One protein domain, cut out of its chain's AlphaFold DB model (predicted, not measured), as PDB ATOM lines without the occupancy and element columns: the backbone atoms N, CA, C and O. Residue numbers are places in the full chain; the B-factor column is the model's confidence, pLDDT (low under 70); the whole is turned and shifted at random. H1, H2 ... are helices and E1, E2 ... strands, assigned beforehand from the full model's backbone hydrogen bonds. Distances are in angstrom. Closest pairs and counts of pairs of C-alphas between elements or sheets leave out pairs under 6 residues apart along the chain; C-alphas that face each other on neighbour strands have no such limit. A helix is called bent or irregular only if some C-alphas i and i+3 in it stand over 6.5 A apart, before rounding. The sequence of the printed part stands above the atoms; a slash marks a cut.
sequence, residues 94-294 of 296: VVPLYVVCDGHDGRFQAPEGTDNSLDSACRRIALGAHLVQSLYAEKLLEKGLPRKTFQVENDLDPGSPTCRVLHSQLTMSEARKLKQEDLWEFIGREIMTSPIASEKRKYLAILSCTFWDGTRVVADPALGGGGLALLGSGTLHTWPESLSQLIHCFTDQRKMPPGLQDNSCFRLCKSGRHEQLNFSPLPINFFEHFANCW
ATOM      1  N   VAL A  94     186.727 187.251  90.931       96.81
ATOM      2  CA  VAL A  94     187.980 187.710  91.523       96.81
ATOM      3  C   VAL A  94     188.245 189.149  91.081       96.81
ATOM      4  O   VAL A  94     188.139 189.472  89.900       96.81
ATOM      5  N   VAL A  95     188.622 190.007  92.023       98.12
ATOM      6  CA  VAL A  95     189.014 191.400  91.801       98.12
ATOM      7  C   VAL A  95     190.530 191.508  91.953       98.12
ATOM      8  O   VAL A  95     191.036 191.354  93.070       98.12
ATOM      9  N   PRO A  96     191.272 191.783  90.871       98.19
ATOM     10  CA  PRO A  96     192.677 192.143  90.965       98.19
ATOM     11  C   PRO A  96     192.780 193.536  91.590       98.19
ATOM     12  O   PRO A  96     192.128 194.480  91.140       98.19
ATOM     13  N   LEU A  97     193.580 193.671  92.641       98.50
ATOM     14  CA  LEU A  97     193.655 194.866  93.470       98.50
ATOM     15  C   LEU A  97     195.116 195.248  93.715       98.50
ATOM     16  O   LEU A  97     195.931 194.411  94.096       98.50
ATOM     17  N   TYR A  98     195.435 196.523  93.541       98.56
ATOM     18  CA  TYR A  98     196.709 197.101  93.937       98.56
ATOM     19  C   TYR A  98     196.503 198.027  95.132       98.56
ATOM     20  O   TYR A  98     195.699 198.957  95.075       98.56
ATOM     21  N   VAL A  99     197.189 197.740  96.235       98.38
ATOM     22  CA  VAL A  99     197.030 198.457  97.500       98.38
ATOM     23  C   VAL A  99     198.203 199.406  97.682       98.38
ATOM     24  O   VAL A  99     199.341 198.966  97.838       98.38
ATOM     25  N   VAL A 100     197.918 200.705  97.666       98.38
ATOM     26  CA  VAL A 100     198.908 201.774  97.801       98.38
ATOM     27  C   VAL A 100     198.863 202.323  99.221       98.38
ATOM     28  O   VAL A 100     197.822 202.798  99.664       98.38
ATOM     29  N   CYS A 101     199.985 202.242  99.933       97.44
ATOM     30  CA  CYS A 101     200.128 202.810 101.277       97.44
ATOM     31  C   CYS A 101     199.962 204.337 101.294       97.44
ATOM     32  O   CYS A 101     200.274 205.013 100.312       97.44
ATOM     33  N   ASP A 102     199.559 204.881 102.439       97.50
ATOM     34  CA  ASP A 102     199.451 206.321 102.648       97.50
ATOM     35  C   ASP A 102     200.801 207.021 102.426       97.50
ATOM     36  O   ASP A 102     201.868 206.524 102.815       97.50
ATOM     37  N   GLY A 103     200.749 208.160 101.736       93.62
ATOM     38  CA  GLY A 103     201.922 208.930 101.318       93.62
ATOM     39  C   GLY A 103     202.850 208.241 100.304       93.62
ATOM     40  O   GLY A 103     203.912 208.786 100.005       93.62
ATOM     41  N   HIS A 104     202.497 207.061  99.775       95.38
ATOM     42  CA  HIS A 104     203.274 206.359  98.752       95.38
ATOM     43  C   HIS A 104     202.794 206.706  97.336       95.38
ATOM     44  O   HIS A 104     201.599 206.847  97.090       95.38
ATOM     45  N   ASP A 105     203.720 206.791  96.379       95.12
ATOM     46  CA  ASP A 105     203.416 207.127  94.979       95.12
ATOM     47  C   ASP A 105     202.923 205.926  94.147       95.12
ATOM     48  O   ASP A 105     202.598 206.063  92.968       95.12
ATOM     49  N   GLY A 106     202.861 204.741  94.760       95.88
ATOM     50  CA  GLY A 106     202.412 203.508  94.120       95.88
ATOM     51  C   GLY A 106     203.466 202.844  93.236       95.88
ATOM     52  O   GLY A 106     203.120 201.922  92.502       95.88
ATOM     53  N   ARG A 107     204.736 203.264  93.279       97.19
ATOM     54  CA  ARG A 107     205.795 202.569  92.541       97.19
ATOM     55  C   ARG A 107     206.254 201.305  93.257       97.19
ATOM     56  O   ARG A 107     206.547 201.332  94.445       97.19
ATOM     57  N   PHE A 108     206.402 200.198  92.533       95.62
ATOM     58  CA  PHE A 108     207.011 198.981  93.087       95.62
ATOM     59  C   PHE A 108     208.525 198.942  92.836       95.62
ATOM     60  O   PHE A 108     209.053 199.626  91.960       95.62
ATOM     61  N   GLN A 109     209.258 198.125  93.588       93.75
ATOM     62  CA  GLN A 109     210.697 197.970  93.376       93.75
ATOM     63  C   GLN A 109     210.987 197.223  92.060       93.75
ATOM     64  O   GLN A 109     210.468 196.129  91.822       93.75
ATOM     65  N   ALA A 110     211.833 197.803  91.208       93.12
ATOM     66  CA  ALA A 110     212.162 197.261  89.892       93.12
ATOM     67  C   ALA A 110     213.603 197.616  89.473       93.12
ATOM     68  O   ALA A 110     214.191 198.539  90.043       93.12
ATOM     69  N   PRO A 111     214.184 196.905  88.486       91.19
ATOM     70  CA  PRO A 111     215.453 197.292  87.877       91.19
ATOM     71  C   PRO A 111     215.381 198.671  87.211       91.19
ATOM     72  O   PRO A 111     214.315 199.119  86.787       91.19
ATOM     73  N   GLU A 112     216.540 199.304  87.033       89.19
ATOM     74  CA  GLU A 112     216.650 200.528  86.240       89.19
ATOM     75  C   GLU A 112     216.122 200.311  84.810       89.19
ATOM     76  O   GLU A 112     216.370 199.276  84.182       89.19
ATOM     77  N   GLY A 113     215.354 201.280  84.308       89.50
ATOM     78  CA  GLY A 113     214.730 201.225  82.984       89.50
ATOM     79  C   GLY A 113     213.465 200.363  82.891       89.50
ATOM     80  O   GLY A 113     212.830 200.351  81.839       89.50
ATOM     81  N   THR A 114     213.061 199.658  83.953       91.62
ATOM     82  CA  THR A 114     211.756 198.981  84.010       91.62
ATOM     83  C   THR A 114     210.671 199.961  84.455       91.62
ATOM     84  O   THR A 114     210.823 200.624  85.479       91.62
ATOM     85  N   ASP A 115     209.557 200.030  83.714       95.81
ATOM     86  CA  ASP A 115     208.377 200.766  84.177       95.81
ATOM     87  C   ASP A 115     207.846 200.121  85.461       95.81
ATOM     88  O   ASP A 115     207.463 198.948  85.486       95.81
ATOM     89  N   ASN A 116     207.876 200.902  86.534       96.88
ATOM     90  CA  ASN A 116     207.413 200.515  87.853       96.88
ATOM     91  C   ASN A 116     206.299 201.416  88.383       96.88
ATOM     92  O   ASN A 116     206.085 201.470  89.590       96.88
ATOM     93  N   SER A 117     205.626 202.149  87.496       98.19
ATOM     94  CA  SER A 117     204.476 202.981  87.836       98.19
ATOM     95  C   SER A 117     203.308 202.163  88.397       98.19
ATOM     96  O   SER A 117     203.189 200.957  88.163       98.19
ATOM     97  N   LEU A 118     202.402 202.857  89.086       97.94
ATOM     98  CA  LEU A 118     201.115 202.319  89.525       97.94
ATOM     99  C   LEU A 118     200.328 201.717  88.349       97.94
ATOM    100  O   LEU A 118     199.811 200.607  88.457       97.94
ATOM    101  N   ASP A 119     200.304 202.395  87.200       98.06
ATOM    102  CA  ASP A 119     199.623 201.888  86.006       98.06
ATOM    103  C   ASP A 119     200.254 200.586  85.492       98.06
ATOM    104  O   ASP A 119     199.541 199.649  85.123       98.06
ATOM    105  N   SER A 120     201.591 200.497  85.501       97.94
ATOM    106  CA  SER A 120     202.294 199.261  85.142       97.94
ATOM    107  C   SER A 120     201.974 198.135  86.119       97.94
ATOM    108  O   SER A 120     201.716 197.008  85.692       97.94
ATOM    109  N   ALA A 121     201.915 198.434  87.421       98.00
ATOM    110  CA  ALA A 121     201.519 197.463  88.435       98.00
ATOM    111  C   ALA A 121     200.124 196.906  88.141       98.00
ATOM    112  O   ALA A 121     199.960 195.691  88.034       98.00
ATOM    113  N   CYS A 122     199.138 197.777  87.918       98.50
ATOM    114  CA  CYS A 122     197.773 197.377  87.591       98.50
ATOM    115  C   CYS A 122     197.702 196.500  86.332       98.50
ATOM    116  O   CYS A 122     197.039 195.461  86.354       98.50
ATOM    117  N   ARG A 123     198.420 196.856  85.256       98.00
ATOM    118  CA  ARG A 123     198.485 196.044  84.026       98.00
ATOM    119  C   ARG A 123     199.084 194.658  84.275       98.00
ATOM    120  O   ARG A 123     198.506 193.656  83.852       98.00
ATOM    121  N   ARG A 124     200.201 194.590  85.003       97.44
ATOM    122  CA  ARG A 124     200.880 193.333  85.365       97.44
ATOM    123  C   ARG A 124     199.986 192.443  86.224       97.44
ATOM    124  O   ARG A 124     199.877 191.251  85.957       97.44
ATOM    125  N   ILE A 125     199.313 193.017  87.220       97.44
ATOM    126  CA  ILE A 125     198.401 192.303  88.123       97.44
ATOM    127  C   ILE A 125     197.193 191.756  87.359       97.44
ATOM    128  O   ILE A 125     196.850 190.585  87.519       97.44
ATOM    129  N   ALA A 126     196.581 192.573  86.499       96.94
ATOM    130  CA  ALA A 126     195.461 192.158  85.661       96.94
ATOM    131  C   ALA A 126     195.845 190.998  84.730       96.94
ATOM    132  O   ALA A 126     195.169 189.966  84.702       96.94
ATOM    133  N   LEU A 127     196.964 191.128  84.010       95.56
ATOM    134  CA  LEU A 127     197.457 190.067  83.136       95.56
ATOM    135  C   LEU A 127     197.816 188.806  83.937       95.56
ATOM    136  O   LEU A 127     197.459 187.699  83.535       95.56
ATOM    137  N   GLY A 128     198.448 188.964  85.101       94.50
ATOM    138  CA  GLY A 128     198.716 187.871  86.034       94.50
ATOM    139  C   GLY A 128     197.444 187.116  86.422       94.50
ATOM    140  O   GLY A 128     197.404 185.894  86.299       94.50
ATOM    141  N   ALA A 129     196.374 187.820  86.802       95.06
ATOM    142  CA  ALA A 129     195.091 187.212  87.160       95.06
ATOM    143  C   ALA A 129     194.478 186.397  86.006       95.06
ATOM    144  O   ALA A 129     194.005 185.278  86.220       95.06
ATOM    145  N   HIS A 130     194.536 186.903  84.772       94.50
ATOM    146  CA  HIS A 130     194.051 186.159  83.607       94.50
ATOM    147  C   HIS A 130     194.945 184.967  83.240       94.50
ATOM    148  O   HIS A 130     194.442 183.917  82.847       94.50
ATOM    149  N   LEU A 131     196.263 185.067  83.411       92.25
ATOM    150  CA  LEU A 131     197.158 183.922  83.219       92.25
ATOM    151  C   LEU A 131     196.885 182.826  84.261       92.25
ATOM    152  O   LEU A 131     196.975 181.633  83.961       92.25
ATOM    153  N   VAL A 132     196.485 183.219  85.472       90.56
ATOM    154  CA  VAL A 132     196.049 182.294  86.526       90.56
ATOM    155  C   VAL A 132     194.762 181.603  86.168       90.56
ATOM    156  O   VAL A 132     194.666 180.380  86.293       90.56
ATOM    157  N   GLN A 133     193.817 182.365  85.642       91.56
ATOM    158  CA  GLN A 133     192.589 181.829  85.097       91.56
ATOM    159  C   GLN A 133     192.871 180.737  84.041       91.56
ATOM    160  O   GLN A 133     192.267 179.661  84.120       91.56
ATOM    161  N   SER A 134     193.820 180.958  83.119       91.06
ATOM    162  CA  SER A 134     194.228 179.957  82.116       91.06
ATOM    163  C   SER A 134     194.854 178.721  82.742       91.06
ATOM    164  O   SER A 134     194.512 177.599  82.363       91.06
ATOM    165  N   LEU A 135     195.774 178.903  83.698       87.81
ATOM    166  CA  LEU A 135     196.445 177.771  84.327       87.81
ATOM    167  C   LEU A 135     195.437 176.878  85.053       87.81
ATOM    168  O   LEU A 135     195.492 175.663  84.891       87.81
ATOM    169  N   TYR A 136     194.502 177.459  85.810       89.06
ATOM    170  CA  TYR A 136     193.456 176.687  86.487       89.06
ATOM    171  C   TYR A 136     192.633 175.861  85.495       89.06
ATOM    172  O   TYR A 136     192.451 174.663  85.714       89.06
ATOM    173  N   ALA A 137     192.205 176.466  84.384       90.12
ATOM    174  CA  ALA A 137     191.437 175.775  83.351       90.12
ATOM    175  C   ALA A 137     192.188 174.568  82.773       90.12
ATOM    176  O   ALA A 137     191.630 173.474  82.667       90.12
ATOM    177  N   GLU A 138     193.469 174.748  82.450       85.81
ATOM    178  CA  GLU A 138     194.311 173.685  81.901       85.81
ATOM    179  C   GLU A 138     194.640 172.614  82.953       85.81
ATOM    180  O   GLU A 138     194.658 171.431  82.627       85.81
ATOM    181  N   LYS A 139     194.828 172.984  84.229       84.69
ATOM    182  CA  LYS A 139     195.058 172.020  85.317       84.69
ATOM    183  C   LYS A 139     193.830 171.184  85.655       84.69
ATOM    184  O   LYS A 139     193.988 170.016  86.009       84.69
ATOM    185  N   LEU A 140     192.624 171.738  85.548       87.25
ATOM    186  CA  LEU A 140     191.401 170.939  85.662       87.25
ATOM    187  C   LEU A 140     191.288 169.958  84.492       87.25
ATOM    188  O   LEU A 140     191.045 168.773  84.722       87.25
ATOM    189  N   LEU A 141     191.559 170.419  83.269       87.12
ATOM    190  CA  LEU A 141     191.547 169.563  82.084       87.12
ATOM    191  C   LEU A 141     192.570 168.422  82.165       87.12
ATOM    192  O   LEU A 141     192.229 167.280  81.875       87.12
ATOM    193  N   GLU A 142     193.798 168.700  82.618       86.31
ATOM    194  CA  GLU A 142     194.842 167.685  82.846       86.31
ATOM    195  C   GLU A 142     194.396 166.589  83.832       86.31
ATOM    196  O   GLU A 142     194.861 165.455  83.747       86.31
ATOM    197  N   LYS A 143     193.469 166.903  84.745       90.25
ATOM    198  CA  LYS A 143     192.870 165.948  85.689       90.25
ATOM    199  C   LYS A 143     191.601 165.268  85.158       90.25
ATOM    200  O   LYS A 143     190.911 164.600  85.924       90.25
ATOM    201  N   GLY A 144     191.271 165.442  83.879       92.06
ATOM    202  CA  GLY A 144     190.067 164.884  83.256       92.06
ATOM    203  C   GLY A 144     188.771 165.607  83.634       92.06
ATOM    204  O   GLY A 144     187.685 165.085  83.386       92.06
ATOM    205  N   LEU A 145     188.859 166.794  84.240       92.19
ATOM    206  CA  LEU A 145     187.701 167.632  84.548       92.19
ATOM    207  C   LEU A 145     187.419 168.603  83.389       92.19
ATOM    208  O   LEU A 145     188.303 168.874  82.577       92.19
ATOM    209  N   PRO A 146     186.204 169.173  83.297       90.88
ATOM    210  CA  PRO A 146     185.917 170.194  82.296       90.88
ATOM    211  C   PRO A 146     186.875 171.386  82.404       90.88
ATOM    212  O   PRO A 146     187.196 171.826  83.511       90.88
ATOM    213  N   ARG A 147     187.268 171.951  81.256       89.50
ATOM    214  CA  ARG A 147     188.072 173.178  81.164       89.50
ATOM    215  C   ARG A 147     187.267 174.379  81.687       89.50
ATOM    216  O   ARG A 147     186.621 175.092  80.926       89.50
ATOM    217  N   LYS A 148     187.273 174.570  83.006       91.19
ATOM    218  CA  LYS A 148     186.558 175.627  83.739       91.19
ATOM    219  C   LYS A 148     187.512 176.417  84.621       91.19
ATOM    220  O   LYS A 148     188.590 175.949  84.958       91.19
ATOM    221  N   THR A 149     187.113 177.618  85.011       93.69
ATOM    222  CA  THR A 149     187.948 178.509  85.818       93.69
ATOM    223  C   THR A 149     187.081 179.527  86.556       93.69
ATOM    224  O   THR A 149     185.859 179.488  86.448       93.69
ATOM    225  N   PHE A 150     187.686 180.390  87.364       93.50
ATOM    226  CA  PHE A 150     186.988 181.516  87.985       93.50
ATOM    227  C   PHE A 150     186.885 182.691  87.002       93.50
ATOM    228  O   PHE A 150     187.615 182.757  86.020       93.50
ATOM    229  N   GLN A 151     186.006 183.647  87.284       94.12
ATOM    230  CA  GLN A 151     185.874 184.876  86.492       94.12
ATOM    231  C   GLN A 151     186.627 186.009  87.162       94.12
ATOM    232  O   GLN A 151     186.568 186.131  88.385       94.12
ATOM    233  N   VAL A 152     187.277 186.860  86.381       95.38
ATOM    234  CA  VAL A 152     187.792 188.146  86.857       95.38
ATOM    235  C   VAL A 152     186.684 189.198  86.719       95.38
ATOM    236  O   VAL A 152     185.818 189.071  85.859       95.38
ATOM    237  N   GLU A 153     186.662 190.232  87.559       95.50
ATOM    238  CA  GLU A 153     185.623 191.277  87.523       95.50
ATOM    239  C   GLU A 153     185.419 191.870  86.118       95.50
ATOM    240  O   GLU A 153     184.284 191.951  85.648       95.50
ATOM    241  N   ASN A 154     186.505 192.195  85.411       93.94
ATOM    242  CA  ASN A 154     186.426 192.723  84.047       93.94
ATOM    243  C   ASN A 154     185.902 191.693  83.024       93.94
ATOM    244  O   ASN A 154     185.358 192.076  81.990       93.94
ATOM    245  N   ASP A 155     185.984 190.386  83.315       92.19
ATOM    246  CA  ASP A 155     185.325 189.380  82.480       92.19
ATOM    247  C   ASP A 155     183.808 189.502  82.576       92.19
ATOM    248  O   ASP A 155     183.155 189.204  81.584       92.19
ATOM    249  N   LEU A 156     183.253 189.910  83.729       91.00
ATOM    250  CA  LEU A 156     181.815 190.080  84.008       91.00
ATOM    251  C   LEU A 156     181.260 191.448  83.596       91.00
ATOM    252  O   LEU A 156     180.120 191.541  83.131       91.00
ATOM    253  N   ASP A 157     182.066 192.486  83.721       91.00
ATOM    254  CA  ASP A 157     181.725 193.828  83.284       91.00
ATOM    255  C   ASP A 157     182.930 194.438  82.558       91.00
ATOM    256  O   ASP A 157     183.868 194.896  83.211       91.00
ATOM    257  N   PRO A 158     182.917 194.471  81.213       88.50
ATOM    258  CA  PRO A 158     183.996 195.060  80.432       88.50
ATOM    259  C   PRO A 158     184.261 196.537  80.755       88.50
ATOM    260  O   PRO A 158     185.353 197.019  80.461       88.50
ATOM    261  N   GLY A 159     183.293 197.252  81.348       91.38
ATOM    262  CA  GLY A 159     183.459 198.633  81.808       91.38
ATOM    263  C   GLY A 159     184.154 198.764  83.168       91.38
ATOM    264  O   GLY A 159     184.613 199.853  83.512       91.38
ATOM    265  N   SER A 160     184.263 197.681  83.941       93.62
ATOM    266  CA  SER A 160     184.964 197.681  85.227       93.62
ATOM    267  C   SER A 160     186.490 197.704  85.039       93.62
ATOM    268  O   SER A 160     186.991 197.148  84.062       93.62
ATOM    269  N   PRO A 161     187.267 198.287  85.973       95.06
ATOM    270  CA  PRO A 161     188.728 198.277  85.899       95.06
ATOM    271  C   PRO A 161     189.305 196.857  85.830       95.06
ATOM    272  O   PRO A 161     188.840 195.952  86.521       95.06
ATOM    273  N   THR A 162     190.362 196.662  85.042       95.06
ATOM    274  CA  THR A 162     191.085 195.377  84.965       95.06
ATOM    275  C   THR A 162     191.871 195.077  86.243       95.06
ATOM    276  O   THR A 162     192.061 193.919  86.605       95.06
ATOM    277  N   CYS A 163     192.292 196.124  86.950       98.25
ATOM    278  CA  CYS A 163     192.805 196.076  88.309       98.25
ATOM    279  C   CYS A 163     192.346 197.342  89.039       98.25
ATOM    280  O   CYS A 163     192.444 198.445  88.501       98.25
ATOM    281  N   ARG A 164     191.805 197.186  90.247       97.88
ATOM    282  CA  ARG A 164     191.402 198.311  91.097       97.88
ATOM    283  C   ARG A 164     192.588 198.815  91.907       97.88
ATOM    284  O   ARG A 164     193.501 198.054  92.209       97.88
ATOM    285  N   VAL A 165     192.525 200.073  92.322       98.31
ATOM    286  CA  VAL A 165     193.477 200.665  93.264       98.31
ATOM    287  C   VAL A 165     192.751 200.953  94.571       98.31
ATOM    288  O   VAL A 165     191.673 201.549  94.558       98.31
ATOM    289  N   LEU A 166     193.333 200.526  95.687       98.12
ATOM    290  CA  LEU A 166     192.904 200.901  97.033       98.12
ATOM    291  C   LEU A 166     194.019 201.713  97.684       98.12
ATOM    292  O   LEU A 166     195.139 201.224  97.817       98.12
ATOM    293  N   HIS A 167     193.705 202.931  98.111       97.94
ATOM    294  CA  HIS A 167     194.603 203.726  98.943       97.94
ATOM    295  C   HIS A 167     194.354 203.369 100.409       97.94
ATOM    296  O   HIS A 167     193.273 203.627 100.936       97.94
ATOM    297  N   SER A 168     195.337 202.716 101.021       97.75
ATOM    298  CA  SER A 168     195.314 202.288 102.417       97.75
ATOM    299  C   SER A 168     195.700 203.442 103.337       97.75
ATOM    300  O   SER A 168     196.512 204.288 102.968       97.75
ATOM    301  N   GLN A 169     195.172 203.437 104.558       97.06
ATOM    302  CA  GLN A 169     195.591 204.347 105.626       97.06
ATOM    303  C   GLN A 169     196.939 203.949 106.248       97.06
ATOM    304  O   GLN A 169     197.515 204.733 106.996       97.06
ATOM    305  N   LEU A 170     197.459 202.748 105.959       96.62
ATOM    306  CA  LEU A 170     198.785 202.339 106.421       96.62
ATOM    307  C   LEU A 170     199.870 203.113 105.690       96.62
ATOM    308  O   LEU A 170     199.997 203.002 104.470       96.62
ATOM    309  N   THR A 171     200.746 203.779 106.436       97.00
ATOM    310  CA  THR A 171     201.998 204.295 105.879       97.00
ATOM    311  C   THR A 171     202.963 203.146 105.561       97.00
ATOM    312  O   THR A 171     202.910 202.061 106.151       97.00
ATOM    313  N   MET A 172     203.939 203.386 104.679       95.00
ATOM    314  CA  MET A 172     204.994 202.394 104.404       95.00
ATOM    315  C   MET A 172     205.768 201.966 105.661       95.00
ATOM    316  O   MET A 172     206.183 200.814 105.781       95.00
ATOM    317  N   SER A 173     206.008 202.906 106.580       94.38
ATOM    318  CA  SER A 173     206.775 202.660 107.807       94.38
ATOM    319  C   SER A 173     206.034 201.716 108.750       94.38
ATOM    320  O   SER A 173     206.653 200.849 109.364       94.38
ATOM    321  N   GLU A 174     204.712 201.858 108.845       96.25
ATOM    322  CA  GLU A 174     203.857 200.968 109.630       96.25
ATOM    323  C   GLU A 174     203.753 199.600 108.966       96.25
ATOM    324  O   GLU A 174     204.042 198.593 109.612       96.25
ATOM    325  N   ALA A 175     203.458 199.563 107.662       95.44
ATOM    326  CA  ALA A 175     203.308 198.315 106.923       95.44
ATOM    327  C   ALA A 175     204.551 197.411 107.032       95.44
ATOM    328  O   ALA A 175     204.439 196.202 107.207       95.44
ATOM    329  N   ARG A 176     205.757 197.991 107.010       92.38
ATOM    330  CA  ARG A 176     207.024 197.244 107.131       92.38
ATOM    331  C   ARG A 176     207.323 196.713 108.539       92.38
ATOM    332  O   ARG A 176     208.221 195.884 108.676       92.38
ATOM    333  N   LYS A 177     206.631 197.198 109.575       94.06
ATOM    334  CA  LYS A 177     206.791 196.737 110.970       94.06
ATOM    335  C   LYS A 177     205.811 195.630 111.343       94.06
ATOM    336  O   LYS A 177     206.074 194.894 112.292       94.06
ATOM    337  N   LEU A 178     204.687 195.549 110.639       94.75
ATOM    338  CA  LEU A 178     203.648 194.561 110.888       94.75
ATOM    339  C   LEU A 178     204.083 193.169 110.426       94.75
ATOM    340  O   LEU A 178     204.847 193.014 109.469       94.75
ATOM    341  N   LYS A 179     203.574 192.142 111.111       94.62
ATOM    342  CA  LYS A 179     203.663 190.768 110.614       94.62
ATOM    343  C   LYS A 179     202.696 190.596 109.446       94.62
ATOM    344  O   LYS A 179     201.757 191.374 109.279       94.62
ATOM    345  N   GLN A 180     202.917 189.566 108.635       93.19
ATOM    346  CA  GLN A 180     202.066 189.303 107.474       93.19
ATOM    347  C   GLN A 180     200.593 189.103 107.868       93.19
ATOM    348  O   GLN A 180     199.723 189.578 107.144       93.19
ATOM    349  N   GLU A 181     200.304 188.468 109.011       94.94
ATOM    350  CA  GLU A 181     198.936 188.209 109.479       94.94
ATOM    351  C   GLU A 181     198.223 189.515 109.838       94.94
ATOM    352  O   GLU A 181     197.094 189.739 109.404       94.94
ATOM    353  N   ASP A 182     198.922 190.412 110.540       97.00
ATOM    354  CA  ASP A 182     198.408 191.732 110.912       97.00
ATOM    355  C   ASP A 182     198.179 192.610 109.666       97.00
ATOM    356  O   ASP A 182     197.172 193.313 109.574       97.00
ATOM    357  N   LEU A 183     199.082 192.542 108.675       96.06
ATOM    358  CA  LEU A 183     198.904 193.199 107.372       96.06
ATOM    359  C   LEU A 183     197.668 192.674 106.642       96.06
ATOM    360  O   LEU A 183     196.858 193.456 106.150       96.06
ATOM    361  N   TRP A 184     197.527 191.351 106.563       96.69
ATOM    362  CA  TRP A 184     196.405 190.708 105.890       96.69
ATOM    363  C   TRP A 184     195.075 191.067 106.558       96.69
ATOM    364  O   TRP A 184     194.127 191.420 105.856       96.69
ATOM    365  N   GLU A 185     195.013 191.063 107.892       97.25
ATOM    366  CA  GLU A 185     193.800 191.433 108.623       97.25
ATOM    367  C   GLU A 185     193.453 192.914 108.424       97.25
ATOM    368  O   GLU A 185     192.294 193.246 108.159       97.25
ATOM    369  N   PHE A 186     194.447 193.806 108.510       97.88
ATOM    370  CA  PHE A 186     194.232 195.241 108.333       97.88
ATOM    371  C   PHE A 186     193.709 195.560 106.929       97.88
ATOM    372  O   PHE A 186     192.658 196.185 106.790       97.88
ATOM    373  N   ILE A 187     194.396 195.074 105.888       97.88
ATOM    374  CA  ILE A 187     193.988 195.298 104.497       97.88
ATOM    375  C   ILE A 187     192.638 194.635 104.210       97.88
ATOM    376  O   ILE A 187     191.791 195.228 103.542       97.88
ATOM    377  N   GLY A 188     192.388 193.436 104.741       97.50
ATOM    378  CA  GLY A 188     191.086 192.780 104.637       97.50
ATOM    379  C   GLY A 188     189.963 193.634 105.221       97.50
ATOM    380  O   GLY A 188     188.925 193.810 104.584       97.50
ATOM    381  N   ARG A 189     190.187 194.233 106.394       97.44
ATOM    382  CA  ARG A 189     189.225 195.144 107.022       97.44
ATOM    383  C   ARG A 189     188.986 196.389 106.174       97.44
ATOM    384  O   ARG A 189     187.829 196.741 105.974       97.44
ATOM    385  N   GLU A 190     190.036 197.015 105.647       97.69
ATOM    386  CA  GLU A 190     189.903 198.186 104.768       97.69
ATOM    387  C   GLU A 190     189.126 197.878 103.491       97.69
ATOM    388  O   GLU A 190     188.240 198.640 103.107       97.69
ATOM    389  N   ILE A 191     189.398 196.740 102.846       98.00
ATOM    390  CA  ILE A 191     188.634 196.310 101.672       98.00
ATOM    391  C   ILE A 191     187.154 196.200 102.035       98.00
ATOM    392  O   ILE A 191     186.316 196.738 101.313       98.00
ATOM    393  N   MET A 192     186.833 195.556 103.160       96.56
ATOM    394  CA  MET A 192     185.451 195.303 103.572       96.56
ATOM    395  C   MET A 192     184.704 196.538 104.088       96.56
ATOM    396  O   MET A 192     183.476 196.538 104.074       96.56
ATOM    397  N   THR A 193     185.403 197.594 104.510       96.56
ATOM    398  CA  THR A 193     184.794 198.883 104.889       96.56
ATOM    399  C   THR A 193     184.768 199.901 103.748       96.56
ATOM    400  O   THR A 193     184.132 200.948 103.871       96.56
ATOM    401  N   SER A 194     185.437 199.610 102.633       96.50
ATOM    402  CA  SER A 194     185.479 200.475 101.453       96.50
ATOM    403  C   SER A 194     184.298 200.241 100.490       96.50
ATOM    404  O   SER A 194     183.635 199.204 100.546       96.50
ATOM    405  N   PRO A 195     184.070 201.142  99.512       95.75
ATOM    406  CA  PRO A 195     183.036 200.961  98.489       95.75
ATOM    407  C   PRO A 195     183.227 199.749  97.564       95.75
ATOM    408  O   PRO A 195     182.303 199.403  96.831       95.75
ATOM    409  N   ILE A 196     184.413 199.123  97.537       95.19
ATOM    410  CA  ILE A 196     184.650 197.945  96.687       95.19
ATOM    411  C   ILE A 196     184.163 196.642  97.329       95.19
ATOM    412  O   ILE A 196     184.045 195.656  96.596       95.19
ATOM    413  N   ALA A 197     183.852 196.662  98.635       96.50
ATOM    414  CA  ALA A 197     183.417 195.524  99.436       96.50
ATOM    415  C   ALA A 197     182.244 194.763  98.807       96.50
ATOM    416  O   ALA A 197     181.284 195.340  98.293       96.50
ATOM    417  N   SER A 198     182.303 193.434  98.871       95.44
ATOM    418  CA  SER A 198     181.232 192.563  98.395       95.44
ATOM    419  C   SER A 198     181.478 191.128  98.834       95.44
ATOM    420  O   SER A 198     182.586 190.618  98.683       95.44
ATOM    421  N   GLU A 199     180.424 190.445  99.270       93.62
ATOM    422  CA  GLU A 199     180.450 189.005  99.554       93.62
ATOM    423  C   GLU A 199     180.547 188.150  98.281       93.62
ATOM    424  O   GLU A 199     180.951 186.988  98.329       93.62
ATOM    425  N   LYS A 200     180.211 188.729  97.119       95.62
ATOM    426  CA  LYS A 200     180.301 188.063  95.812       95.62
ATOM    427  C   LYS A 200     181.700 188.158  95.195       95.62
ATOM    428  O   LYS A 200     181.929 187.634  94.107       95.62
ATOM    429  N   ARG A 201     182.638 188.827  95.869       96.31
ATOM    430  CA  ARG A 201     183.984 189.093  95.362       96.31
ATOM    431  C   ARG A 201     185.037 188.414  96.217       96.31
ATOM    432  O   ARG A 201     184.903 188.274  97.431       96.31
ATOM    433  N   LYS A 202     186.108 188.003  95.555       97.12
ATOM    434  CA  LYS A 202     187.357 187.563  96.176       97.12
ATOM    435  C   LYS A 202     188.459 188.493  95.689       97.12
ATOM    436  O   LYS A 202     188.474 188.833  94.514       97.12
ATOM    437  N   TYR A 203     189.362 188.924  96.555       97.94
ATOM    438  CA  TYR A 203     190.361 189.936  96.216       97.94
ATOM    439  C   TYR A 203     191.732 189.293  96.063       97.94
ATOM    440  O   TYR A 203     192.197 188.594  96.960       97.94
ATOM    441  N   LEU A 204     192.370 189.543  94.925       97.56
ATOM    442  CA  LEU A 204     193.788 189.285  94.707       97.56
ATOM    443  C   LEU A 204     194.514 190.618  94.881       97.56
ATOM    444  O   LEU A 204     194.576 191.408  93.942       97.56
ATOM    445  N   ALA A 205     194.998 190.882  96.089       97.75
ATOM    446  CA  ALA A 205     195.616 192.144  96.462       97.75
ATOM    447  C   ALA A 205     197.144 192.053  96.428       97.75
ATOM    448  O   ALA A 205     197.728 191.161  97.044       97.75
ATOM    449  N   ILE A 206     197.788 193.005  95.753       97.69
ATOM    450  CA  ILE A 206     199.239 193.195  95.794       97.69
ATOM    451  C   ILE A 206     199.554 194.496  96.536       97.69
ATOM    452  O   ILE A 206     199.051 195.557  96.166       97.69
ATOM    453  N   LEU A 207     200.392 194.422  97.568       96.69
ATOM    454  CA  LEU A 207     200.817 195.571  98.365       96.69
ATOM    455  C   LEU A 207     201.967 196.322  97.678       96.69
ATOM    456  O   LEU A 207     202.960 195.711  97.294       96.69
ATOM    457  N   SER A 208     201.863 197.647  97.549       95.56
ATOM    458  CA  SER A 208     202.824 198.459  96.789       95.56
ATOM    459  C   SER A 208     204.187 198.642  97.457       95.56
ATOM    460  O   SER A 208     205.144 199.022  96.792       95.56
ATOM    461  N   CYS A 209     204.269 198.480  98.781       93.56
ATOM    462  CA  CYS A 209     205.416 198.926  99.580       93.56
ATOM    463  C   CYS A 209     206.441 197.823  99.894       93.56
ATOM    464  O   CYS A 209     207.361 198.058 100.694       93.56
ATOM    465  N   THR A 210     206.295 196.653  99.263       93.44
ATOM    466  CA  THR A 210     207.262 195.558  99.352       93.44
ATOM    467  C   THR A 210     208.631 196.026  98.894       93.44
ATOM    468  O   THR A 210     208.770 196.626  97.826       93.44
ATOM    469  N   PHE A 211     209.650 195.755  99.702       91.88
ATOM    470  CA  PHE A 211     210.989 196.260  99.448       91.88
ATOM    471  C   PHE A 211     212.053 195.260  99.884       91.88
ATOM    472  O   PHE A 211     211.995 194.713 100.982       91.88
ATOM    473  N   TRP A 212     213.042 195.049  99.027       91.50
ATOM    474  CA  TRP A 212     214.282 194.353  99.333       91.50
ATOM    475  C   TRP A 212     215.347 195.367  99.744       91.50
ATOM    476  O   TRP A 212     215.721 196.229  98.948       91.50
ATOM    477  N   ASP A 213     215.849 195.247 100.975       87.94
ATOM    478  CA  ASP A 213     216.848 196.164 101.545       87.94
ATOM    479  C   ASP A 213     218.309 195.734 101.308       87.94
ATOM    480  O   ASP A 213     219.235 196.378 101.799       87.94
ATOM    481  N   GLY A 214     218.527 194.654 100.551       86.56
ATOM    482  CA  GLY A 214     219.841 194.036 100.352       86.56
ATOM    483  C   GLY A 214     220.097 192.823 101.249       86.56
ATOM    484  O   GLY A 214     220.964 192.013 100.930       86.56
ATOM    485  N   THR A 215     219.343 192.670 102.341       86.19
ATOM    486  CA  THR A 215     219.479 191.551 103.290       86.19
ATOM    487  C   THR A 215     218.198 190.736 103.403       86.19
ATOM    488  O   THR A 215     218.247 189.508 103.478       86.19
ATOM    489  N   ARG A 216     217.044 191.403 103.435       86.69
ATOM    490  CA  ARG A 216     215.733 190.766 103.556       86.69
ATOM    491  C   ARG A 216     214.672 191.524 102.773       86.69
ATOM    492  O   ARG A 216     214.810 192.708 102.468       86.69
ATOM    493  N   VAL A 217     213.579 190.826 102.494       87.69
ATOM    494  CA  VAL A 217     212.358 191.453 102.001       87.69
ATOM    495  C   VAL A 217     211.510 191.923 103.186       87.69
ATOM    496  O   VAL A 217     211.402 191.231 104.200       87.69
ATOM    497  N   VAL A 218     210.934 193.118 103.078       91.81
ATOM    498  CA  VAL A 218     209.983 193.688 104.040       91.81
ATOM    499  C   VAL A 218     208.662 194.004 103.350       91.81
ATOM    500  O   VAL A 218     208.648 194.317 102.160       91.81
ATOM    501  N   ALA A 219     207.561 193.945 104.110       91.00
ATOM    502  CA  ALA A 219     206.198 194.124 103.601       91.00
ATOM    503  C   ALA A 219     205.889 193.228 102.382       91.00
ATOM    504  O   ALA A 219     205.295 193.679 101.407       91.00
ATOM    505  N   ASP A 220     206.313 191.962 102.438       90.06
ATOM    506  CA  ASP A 220     206.035 190.924 101.435       90.06
ATOM    507  C   ASP A 220     205.083 189.879 102.025       90.06
ATOM    508  O   ASP A 220     205.507 188.767 102.351       90.06
ATOM    509  N   PRO A 221     203.817 190.247 102.299       90.81
ATOM    510  CA  PRO A 221     202.855 189.282 102.790       90.81
ATOM    511  C   PRO A 221     202.669 188.196 101.741       90.81
ATOM    512  O   PRO A 221     202.765 188.438 100.539       90.81
ATOM    513  N   ALA A 222     202.375 186.998 102.210       89.44
ATOM    514  CA  ALA A 222     202.013 185.902 101.350       89.44
ATOM    515  C   ALA A 222     200.952 185.104 102.114       89.44
ATOM    516  O   ALA A 222     201.212 184.048 102.685       89.44
ATOM    517  N   LEU A 223     199.720 185.610 102.126       89.06
ATOM    518  CA  LEU A 223     198.621 185.015 102.882       89.06
ATOM    519  C   LEU A 223     197.331 184.999 102.084       89.06
ATOM    520  O   LEU A 223     197.072 185.886 101.273       89.06
ATOM    521  N   GLY A 224     196.480 184.024 102.379       88.81
ATOM    522  CA  GLY A 224     195.115 184.064 101.911       88.81
ATOM    523  C   GLY A 224     194.165 183.209 102.726       88.81
ATOM    524  O   GLY A 224     194.575 182.323 103.468       88.81
ATOM    525  N   GLY A 225     192.894 183.569 102.614       87.94
ATOM    526  CA  GLY A 225     191.780 183.064 103.409       87.94
ATOM    527  C   GLY A 225     190.653 184.094 103.384       87.94
ATOM    528  O   GLY A 225     190.826 185.170 102.820       87.94
ATOM    529  N   GLY A 226     189.468 183.790 103.919       86.12
ATOM    530  CA  GLY A 226     188.406 184.793 104.161       86.12
ATOM    531  C   GLY A 226     187.908 185.609 102.950       86.12
ATOM    532  O   GLY A 226     187.111 186.523 103.112       86.12
ATOM    533  N   GLY A 227     188.345 185.289 101.729       91.81
ATOM    534  CA  GLY A 227     188.087 186.068 100.519       91.81
ATOM    535  C   GLY A 227     189.170 187.058 100.084       91.81
ATOM    536  O   GLY A 227     188.954 187.751  99.094       91.81
ATOM    537  N   LEU A 228     190.327 187.082 100.742       96.19
ATOM    538  CA  LEU A 228     191.488 187.892 100.380       96.19
ATOM    539  C   LEU A 228     192.716 186.999 100.203       96.19
ATOM    540  O   LEU A 228     193.072 186.263 101.118       96.19
ATOM    541  N   ALA A 229     193.397 187.122  99.068       95.31
ATOM    542  CA  ALA A 229     194.797 186.749  98.913       95.31
ATOM    543  C   ALA A 229     195.628 188.040  98.884       95.31
ATOM    544  O   ALA A 229     195.443 188.855  97.980       95.31
ATOM    545  N   LEU A 230     196.506 188.232  99.868       95.69
ATOM    546  CA  LEU A 230     197.407 189.377  99.970       95.69
ATOM    547  C   LEU A 230     198.844 188.931  99.702       95.69
ATOM    548  O   LEU A 230     199.359 188.017 100.352       95.69
ATOM    549  N   LEU A 231     199.474 189.606  98.749       94.56
ATOM    550  CA  LEU A 231     200.814 189.326  98.253       94.56
ATOM    551  C   LEU A 231     201.649 190.611  98.220       94.56
ATOM    552  O   LEU A 231     201.100 191.706  98.083       94.56
ATOM    553  N   GLY A 232     202.971 190.498  98.297       93.56
ATOM    554  CA  GLY A 232     203.863 191.626  98.048       93.56
ATOM    555  C   GLY A 232     204.195 191.849  96.570       93.56
ATOM    556  O   GLY A 232     204.086 190.959  95.723       93.56
ATOM    557  N   SER A 233     204.625 193.068  96.242       93.88
ATOM    558  CA  SER A 233     205.004 193.482  94.885       93.88
ATOM    559  C   SER A 233     206.452 193.159  94.504       93.88
ATOM    560  O   SER A 233     206.900 193.568  93.432       93.88
ATOM    561  N   GLY A 234     207.216 192.465  95.352       89.25
ATOM    562  CA  GLY A 234     208.677 192.370  95.222       89.25
ATOM    563  C   GLY A 234     209.181 191.723  93.925       89.25
ATOM    564  O   GLY A 234     210.279 192.029  93.464       89.25
ATOM    565  N   THR A 235     208.350 190.909  93.265       88.31
ATOM    566  CA  THR A 235     208.659 190.308  91.951       88.31
ATOM    567  C   THR A 235     207.793 190.814  90.803       88.31
ATOM    568  O   THR A 235     207.888 190.300  89.694       88.31
ATOM    569  N   LEU A 236     206.980 191.851  91.012       91.56
ATOM    570  CA  LEU A 236     206.061 192.343  89.981       91.56
ATOM    571  C   LEU A 236     206.801 192.834  88.720       91.56
ATOM    572  O   LEU A 236     206.294 192.732  87.602       91.56
ATOM    573  N   HIS A 237     208.050 193.277  88.878       90.25
ATOM    574  CA  HIS A 237     208.937 193.684  87.787       90.25
ATOM    575  C   HIS A 237     209.319 192.550  86.817       90.25
ATOM    576  O   HIS A 237     209.770 192.835  85.709       90.25
ATOM    577  N   THR A 238     209.158 191.276  87.196       88.50
ATOM    578  CA  THR A 238     209.409 190.135  86.294       88.50
ATOM    579  C   THR A 238     208.170 189.713  85.513       88.50
ATOM    580  O   THR A 238     208.274 188.946  84.557       88.50
ATOM    581  N   TRP A 239     206.993 190.209  85.896       91.31
ATOM    582  CA  TRP A 239     205.743 189.829  85.254       91.31
ATOM    583  C   TRP A 239     205.624 190.502  83.885       91.31
ATOM    584  O   TRP A 239     206.179 191.580  83.673       91.31
ATOM    585  N   PRO A 240     204.914 189.901  82.929       91.12
ATOM    586  CA  PRO A 240     204.577 190.596  81.699       91.12
ATOM    587  C   PRO A 240     203.577 191.717  81.995       91.12
ATOM    588  O   PRO A 240     202.651 191.555  82.787       91.12
ATOM    589  N   GLU A 241     203.745 192.855  81.336       92.38
ATOM    590  CA  GLU A 241     202.771 193.950  81.350       92.38
ATOM    591  C   GLU A 241     201.737 193.820  80.224       92.38
ATOM    592  O   GLU A 241     200.645 194.378  80.289       92.38
ATOM    593  N   SER A 242     202.087 193.074  79.177       92.25
ATOM    594  CA  SER A 242     201.255 192.808  78.005       92.25
ATOM    595  C   SER A 242     201.583 191.436  77.418       92.25
ATOM    596  O   SER A 242     202.639 190.861  77.694       92.25
ATOM    597  N   LEU A 243     200.695 190.905  76.572       88.62
ATOM    598  CA  LEU A 243     200.912 189.601  75.936       88.62
ATOM    599  C   LEU A 243     202.152 189.554  75.038       88.62
ATOM    600  O   LEU A 243     202.782 188.505  74.943       88.62
ATOM    601  N   SER A 244     202.555 190.675  74.434       88.31
ATOM    602  CA  SER A 244     203.781 190.736  73.625       88.31
ATOM    603  C   SER A 244     205.050 190.523  74.458       88.31
ATOM    604  O   SER A 244     206.044 190.013  73.946       88.31
ATOM    605  N   GLN A 245     205.018 190.847  75.755       88.44
ATOM    606  CA  GLN A 245     206.128 190.607  76.679       88.44
ATOM    607  C   GLN A 245     206.124 189.191  77.270       88.44
ATOM    608  O   GLN A 245     207.109 188.794  77.890       88.44
ATOM    609  N   LEU A 246     205.047 188.418  77.091       85.75
ATOM    610  CA  LEU A 246     204.834 187.145  77.784       85.75
ATOM    611  C   LEU A 246     205.982 186.153  77.566       85.75
ATOM    612  O   LEU A 246     206.568 185.658  78.528       85.75
ATOM    613  N   ILE A 247     206.324 185.895  76.301       82.00
ATOM    614  CA  ILE A 247     207.403 184.968  75.942       82.00
ATOM    615  C   ILE A 247     208.741 185.462  76.480       82.00
ATOM    616  O   ILE A 247     209.473 184.672  77.078       82.00
ATOM    617  N   HIS A 248     209.039 186.757  76.334       82.50
ATOM    618  CA  HIS A 248     210.264 187.347  76.868       82.50
ATOM    619  C   HIS A 248     210.377 187.126  78.381       82.50
ATOM    620  O   HIS A 248     211.367 186.563  78.833       82.50
ATOM    621  N   CYS A 249     209.350 187.478  79.157       82.38
ATOM    622  CA  CYS A 249     209.341 187.301  80.611       82.38
ATOM    623  C   CYS A 249     209.494 185.831  81.033       82.38
ATOM    624  O   CYS A 249     210.213 185.535  81.984       82.38
ATOM    625  N   PHE A 250     208.855 184.892  80.330       77.38
ATOM    626  CA  PHE A 250     208.907 183.465  80.677       77.38
ATOM    627  C   PHE A 250     210.238 182.803  80.317       77.38
ATOM    628  O   PHE A 250     210.625 181.807  80.929       77.38
ATOM    629  N   THR A 251     210.955 183.359  79.345       74.12
ATOM    630  CA  THR A 251     212.228 182.819  78.854       74.12
ATOM    631  C   THR A 251     213.440 183.634  79.305       74.12
ATOM    632  O   THR A 251     214.565 183.288  78.951       74.12
ATOM    633  N   ASP A 252     213.245 184.680  80.115       75.81
ATOM    634  CA  ASP A 252     214.327 185.547  80.579       75.81
ATOM    635  C   ASP A 252     215.236 184.845  81.599       75.81
ATOM    636  O   ASP A 252     214.975 184.795  82.804       75.81
ATOM    637  N   GLN A 253     216.362 184.342  81.100       77.25
ATOM    638  CA  GLN A 253     217.381 183.671  81.905       77.25
ATOM    639  C   GLN A 253     218.398 184.634  82.536       77.25
ATOM    640  O   GLN A 253     219.347 184.179  83.183       77.25
ATOM    641  N   ARG A 254     218.249 185.958  82.371       80.69
ATOM    642  CA  ARG A 254     219.170 186.920  82.993       80.69
ATOM    643  C   ARG A 254     219.137 186.773  84.510       80.69
ATOM    644  O   ARG A 254     218.085 186.518  85.107       80.69
ATOM    645  N   LYS A 255     220.303 186.958  85.133       81.50
ATOM    646  CA  LYS A 255     220.421 186.882  86.588       81.50
ATOM    647  C   LYS A 255     219.645 188.004  87.272       81.50
ATOM    648  O   LYS A 255     219.562 189.113  86.737       81.50
ATOM    649  N   MET A 256     219.113 187.721  88.458       79.69
ATOM    650  CA  MET A 256     218.480 188.747  89.281       79.69
ATOM    651  C   MET A 256     219.539 189.749  89.776       79.69
ATOM    652  O   MET A 256     220.568 189.324  90.309       79.69
ATOM    653  N   PRO A 257     219.336 191.067  89.594       82.50
ATOM    654  CA  PRO A 257     220.209 192.075  90.183       82.50
ATOM    655  C   PRO A 257     220.266 191.950  91.719       82.50
ATOM    656  O   PRO A 257     219.223 191.731  92.332       82.50
ATOM    657  N   PRO A 258     221.428 192.162  92.368       80.00
ATOM    658  CA  PRO A 258     221.571 192.029  93.828       80.00
ATOM    659  C   PRO A 258     220.664 192.955  94.658       80.00
ATOM    660  O   PRO A 258     220.375 192.676  95.820       80.00
ATOM    661  N   GLY A 259     220.229 194.073  94.068       84.31
ATOM    662  CA  GLY A 259     219.338 195.051  94.697       84.31
ATOM    663  C   GLY A 259     217.852 194.697  94.629       84.31
ATOM    664  O   GLY A 259     217.031 195.553  94.941       84.31
ATOM    665  N   LEU A 260     217.494 193.485  94.203       85.75
ATOM    666  CA  LEU A 260     216.109 193.043  94.056       85.75
ATOM    667  C   LEU A 260     215.886 191.696  94.734       85.75
ATOM    668  O   LEU A 260     216.794 190.873  94.836       85.75
ATOM    669  N   GLN A 261     214.644 191.467  95.154       81.94
ATOM    670  CA  GLN A 261     214.235 190.187  95.710       81.94
ATOM    671  C   GLN A 261     214.349 189.084  94.652       81.94
ATOM    672  O   GLN A 261     213.718 189.146  93.594       81.94
ATOM    673  N   ASP A 262     215.097 188.031  94.974       75.19
ATOM    674  CA  ASP A 262     215.086 186.795  94.202       75.19
ATOM    675  C   ASP A 262     214.068 185.807  94.786       75.19
ATOM    676  O   ASP A 262     214.294 185.207  95.835       75.19
ATOM    677  N   ASN A 263     212.951 185.613  94.080       67.19
ATOM    678  CA  ASN A 263     211.944 184.602  94.418       67.19
ATOM    679  C   ASN A 263     211.998 183.393  93.465       67.19
ATOM    680  O   ASN A 263     210.996 182.725  93.215       67.19
ATOM    681  N   SER A 264     213.163 183.123  92.873       60.44
ATOM    682  CA  SER A 264     213.355 182.027  91.922       60.44
ATOM    683  C   SER A 264     213.708 180.690  92.583       60.44
ATOM    684  O   SER A 264     214.006 179.744  91.858       60.44
ATOM    685  N   CYS A 265     213.653 180.560  93.915       57.41
ATOM    686  CA  CYS A 265     214.060 179.358  94.664       57.41
ATOM    687  C   CYS A 265     215.496 178.911  94.327       57.41
ATOM    688  O   CYS A 265     215.710 177.796  93.853       57.41
ATOM    689  N   PHE A 266     216.474 179.798  94.543       52.66
ATOM    690  CA  PHE A 266     217.915 179.574  94.314       52.66
ATOM    691  C   PHE A 266     218.351 179.397  92.851       52.66
ATOM    692  O   PHE A 266     219.498 179.035  92.587       52.66
ATOM    693  N   ARG A 267     217.477 179.677  91.878       50.53
ATOM    694  CA  ARG A 267     217.847 179.649  90.452       50.53
ATOM    695  C   ARG A 267     218.593 180.912  90.013       50.53
ATOM    696  O   ARG A 267     219.280 180.861  88.996       50.53
ATOM    697  N   LEU A 268     218.495 182.000  90.783       58.25
ATOM    698  CA  LEU A 268     219.123 183.303  90.541       58.25
ATOM    699  C   LEU A 268     218.741 183.939  89.195       58.25
ATOM    700  O   LEU A 268     219.467 184.807  88.719       58.25
ATOM    701  N   CYS A 269     217.629 183.529  88.577       48.69
ATOM    702  CA  CYS A 269     217.185 183.978  87.252       48.69
ATOM    703  C   CYS A 269     215.792 184.614  87.318       48.69
ATOM    704  O   CYS A 269     214.977 184.253  88.167       48.69
ATOM    705  N   LYS A 270     215.508 185.536  86.391       54.03
ATOM    706  CA  LYS A 270     214.202 186.208  86.291       54.03
ATOM    707  C   LYS A 270     213.054 185.248  85.958       54.03
ATOM    708  O   LYS A 270     211.946 185.463  86.446       54.03
ATOM    709  N   SER A 271     213.319 184.172  85.212       51.06
ATOM    710  CA  SER A 271     212.388 183.057  85.008       51.06
ATOM    711  C   SER A 271     212.914 181.729  85.582       51.06
ATOM    712  O   SER A 271     214.120 181.483  85.679       51.06
ATOM    713  N   GLY A 272     211.999 180.859  86.026       43.94
ATOM    714  CA  GLY A 272     212.334 179.525  86.533       43.94
ATOM    715  C   GLY A 272     212.696 178.569  85.392       43.94
ATOM    716  O   GLY A 272     211.940 178.434  84.437       43.94
ATOM    717  N   ARG A 273     213.844 177.886  85.484       33.38
ATOM    718  CA  ARG A 273     214.294 176.893  84.494       33.38
ATOM    719  C   ARG A 273     213.369 175.658  84.505       33.38
ATOM    720  O   ARG A 273     213.241 175.025  85.551       33.38
ATOM    721  N   HIS A 274     212.800 175.280  83.359       35.34
ATOM    722  CA  HIS A 274     212.427 173.891  83.072       35.34
ATOM    723  C   HIS A 274     212.608 173.589  81.579       35.34
ATOM    724  O   HIS A 274     212.014 174.237  80.719       35.34
ATOM    725  N   GLU A 275     213.442 172.595  81.278       29.94
ATOM    726  CA  GLU A 275     213.364 171.855  80.021       29.94
ATOM    727  C   GLU A 275     212.011 171.129  79.995       29.94
ATOM    728  O   GLU A 275     211.577 170.586  81.013       29.94
ATOM    729  N   GLN A 276     211.375 171.114  78.824       28.55
ATOM    730  CA  GLN A 276     210.000 170.686  78.522       28.55
ATOM    731  C   GLN A 276     208.957 171.809  78.605       28.55
ATOM    732  O   GLN A 276     208.571 172.283  79.667       28.55
ATOM    733  N   LEU A 277     208.420 172.147  77.426       31.38
ATOM    734  CA  LEU A 277     207.283 173.034  77.142       31.38
ATOM    735  C   LEU A 277     205.942 172.547  77.747       31.38
ATOM    736  O   LEU A 277     204.868 172.818  77.198       31.38
ATOM    737  N   ASN A 278     205.959 171.868  78.892       29.72
ATOM    738  CA  ASN A 278     204.793 171.713  79.752       29.72
ATOM    739  C   ASN A 278     204.497 173.074  80.406       29.72
ATOM    740  O   ASN A 278     205.355 173.945  80.473       29.72
ATOM    741  N   PHE A 279     203.249 173.351  80.770       35.00
ATOM    742  CA  PHE A 279     202.816 174.661  81.279       35.00
ATOM    743  C   PHE A 279     203.363 174.975  82.688       35.00
ATOM    744  O   PHE A 279     202.615 175.030  83.659       35.00
ATOM    745  N   SER A 280     204.672 175.179  82.810       35.78
ATOM    746  CA  SER A 280     205.322 175.727  84.002       35.78
ATOM    747  C   SER A 280     206.413 176.721  83.599       35.78
ATOM    748  O   SER A 280     207.592 176.371  83.574       35.78
ATOM    749  N   PRO A 281     206.017 177.947  83.214       38.69
ATOM    750  CA  PRO A 281     206.753 179.105  83.709       38.69
ATOM    751  C   PRO A 281     205.829 180.328  83.845       38.69
ATOM    752  O   PRO A 281     205.825 181.219  83.016       38.69
ATOM    753  N   LEU A 282     205.031 180.380  84.900       40.72
ATOM    754  CA  LEU A 282     204.778 181.644  85.601       40.72
ATOM    755  C   LEU A 282     205.639 181.591  86.863       40.72
ATOM    756  O   LEU A 282     206.008 180.467  87.220       40.72
ATOM    757  N   PRO A 283     206.029 182.715  87.504       42.28
ATOM    758  CA  PRO A 283     206.858 182.669  88.708       42.28
ATOM    759  C   PRO A 283     206.280 181.599  89.628       42.28
ATOM    760  O   PRO A 283     205.143 181.717  90.077       42.28
ATOM    761  N   ILE A 284     207.025 180.498  89.771       38.56
ATOM    762  CA  ILE A 284     206.540 179.224  90.332       38.56
ATOM    763  C   ILE A 284     205.910 179.465  91.711       38.56
ATOM    764  O   ILE A 284     204.919 178.833  92.073       38.56
ATOM    765  N   ASN A 285     206.384 180.507  92.390       46.38
ATOM    766  CA  ASN A 285     205.915 180.922  93.695       46.38
ATOM    767  C   ASN A 285     204.567 181.653  93.660       46.38
ATOM    768  O   ASN A 285     203.800 181.466  94.585       46.38
ATOM    769  N   PHE A 286     204.192 182.399  92.613       43.91
ATOM    770  CA  PHE A 286     202.866 183.038  92.568       43.91
ATOM    771  C   PHE A 286     201.737 181.995  92.576       43.91
ATOM    772  O   PHE A 286     200.739 182.163  93.268       43.91
ATOM    773  N   PHE A 287     201.905 180.888  91.848       44.47
ATOM    774  CA  PHE A 287     200.876 179.854  91.730       44.47
ATOM    775  C   PHE A 287     200.861 178.848  92.864       44.47
ATOM    776  O   PHE A 287     199.776 178.483  93.307       44.47
ATOM    777  N   GLU A 288     202.026 178.407  93.347       37.28
ATOM    778  CA  GLU A 288     202.078 177.602  94.570       37.28
ATOM    779  C   GLU A 288     201.489 178.386  95.744       37.28
ATOM    780  O   GLU A 288     200.692 177.845  96.510       37.28
ATOM    781  N   HIS A 289     201.784 179.685  95.823       40.94
ATOM    782  CA  HIS A 289     201.255 180.553  96.862       40.94
ATOM    783  C   HIS A 289     199.748 180.796  96.722       40.94
ATOM    784  O   HIS A 289     199.001 180.577  97.675       40.94
ATOM    785  N   PHE A 290     199.266 181.149  95.527       39.69
ATOM    786  CA  PHE A 290     197.836 181.334  95.250       39.69
ATOM    787  C   PHE A 290     197.031 180.037  95.455       39.69
ATOM    788  O   PHE A 290     195.945 180.073  96.032       39.69
ATOM    789  N   ALA A 291     197.570 178.874  95.069       33.50
ATOM    790  CA  ALA A 291     196.922 177.578  95.277       33.50
ATOM    791  C   ALA A 291     196.924 177.126  96.749       33.50
ATOM    792  O   ALA A 291     195.990 176.441  97.169       33.50
ATOM    793  N   ASN A 292     197.937 177.493  97.542       33.47
ATOM    794  CA  ASN A 292     197.971 177.209  98.980       33.47
ATOM    795  C   ASN A 292     197.024 178.124  99.778       33.47
ATOM    796  O   ASN A 292     196.395 177.654 100.720       33.47
ATOM    797  N   CYS A 293     196.838 179.376  99.347       34.06
ATOM    798  CA  CYS A 293     195.904 180.345  99.940       34.06
ATOM    799  C   CYS A 293     194.412 179.976  99.804       34.06
ATOM    800  O   CYS A 293     193.570 180.581 100.459       34.06
ATOM    801  N   TRP A 294     194.075 179.018  98.936       29.36
ATOM    802  CA  TRP A 294     192.701 178.563  98.665       29.36
ATOM    803  C   TRP A 294     192.388 177.172  99.244       29.36
ATOM    804  O   TRP A 294     191.331 176.608  98.962       29.36
TER     805      TRP A 294
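Overview. This is residues 94 to 294 of the 296 residues of an uncharacterized protein of Lygus hesperus (UniProt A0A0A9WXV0). A strongly twisted sheet of five strands makes the middle layer and curls round H4 on one face, while the long helix H1 and the short H6 cover parts of the other face. H5 lies off the sheet, close to H1, and is followed by a long stretch with no named element, residues 252 to 283. The 201 printed residues, under half of them in named elements, run E1 H1 H2 E2 H3 H4 E3 E4 E5 H5 H6, six helices and five strands of mixed class. The sheet's order is E2 E1 E3 E5 E4, mixed. The whole is compact, radius of gyration of the C-alphas 16.4 A, with spans of 45 by 41 by 29 A.

Along the chain. E1, residues 94 to 102, begins at C-alpha 94 (187.980, 187.710, 91.523) and is 24.5 A long. H1, residues 118 to 142, measures 35.8 A, and H2 is residues 153 to 156. E2, residues 164 to 171, is 19.1 A long; H3, residues 172 to 175, follows at once. H4, residues 180 to 193, is 19.9 A long, and E3, residues 201 to 207, 18.3 A. E4 is residues 222 to 225, E5 228 to 232, H5 243 to 251. H6, residues 284 to 292, ends at C-alpha 292 (197.971, 177.209, 98.980).

Arrangement. E1 is parallel to E2, with N 98 and O 164 2.8 A apart, and to E3, with N 97 and O 204 2.8 A apart. E3 and E5 are parallel, N 205 to O 229 2.8 A; E5 and E4 form an antiparallel hairpin, N 230 to O 223 2.8 A. E1, H1 H2, E2 is a strand-helix-strand unit, its strands parallel neighbours; E2, H3 H4, E3 is a split one, with E1 between its strands and a right-handed crossover. In three layers, helices on both faces, H1 and H6 are on the same face, H4 on the opposite face. H1's height over the sheet is 9.2 A, closest C-alphas Pro 96 and Ala 126, 6.0 A; H6's is 9.8 A, closest Ala 222 and His 289, 7.0 A. The C-alphas of Trp 184 in H4 and Leu 230 in E5 come within 6.1 A. H2 only grazes the sheet with residues 153 to 155. H5, irregular with C-alphas 244 and 247 7.2 A apart, is close to H1 but not clearly touching, Leu 127 to Leu 243 C-alphas 8.0 A. In H1, H4 and H6 every O i to N i+4 pair is within hydrogen-bond range, in H5 3 of 5; H2 and H3 are too short for one.

Size, cuts and confidence. The farthest C-alphas, Gly 103 and Gly 144, are 49.1 A apart. The printed part has no cut. The links E1 to H1, E3 to E4 and H5 to H6 are long, the last with 32 residues. Residues 263 to 294 have pLDDT under 70.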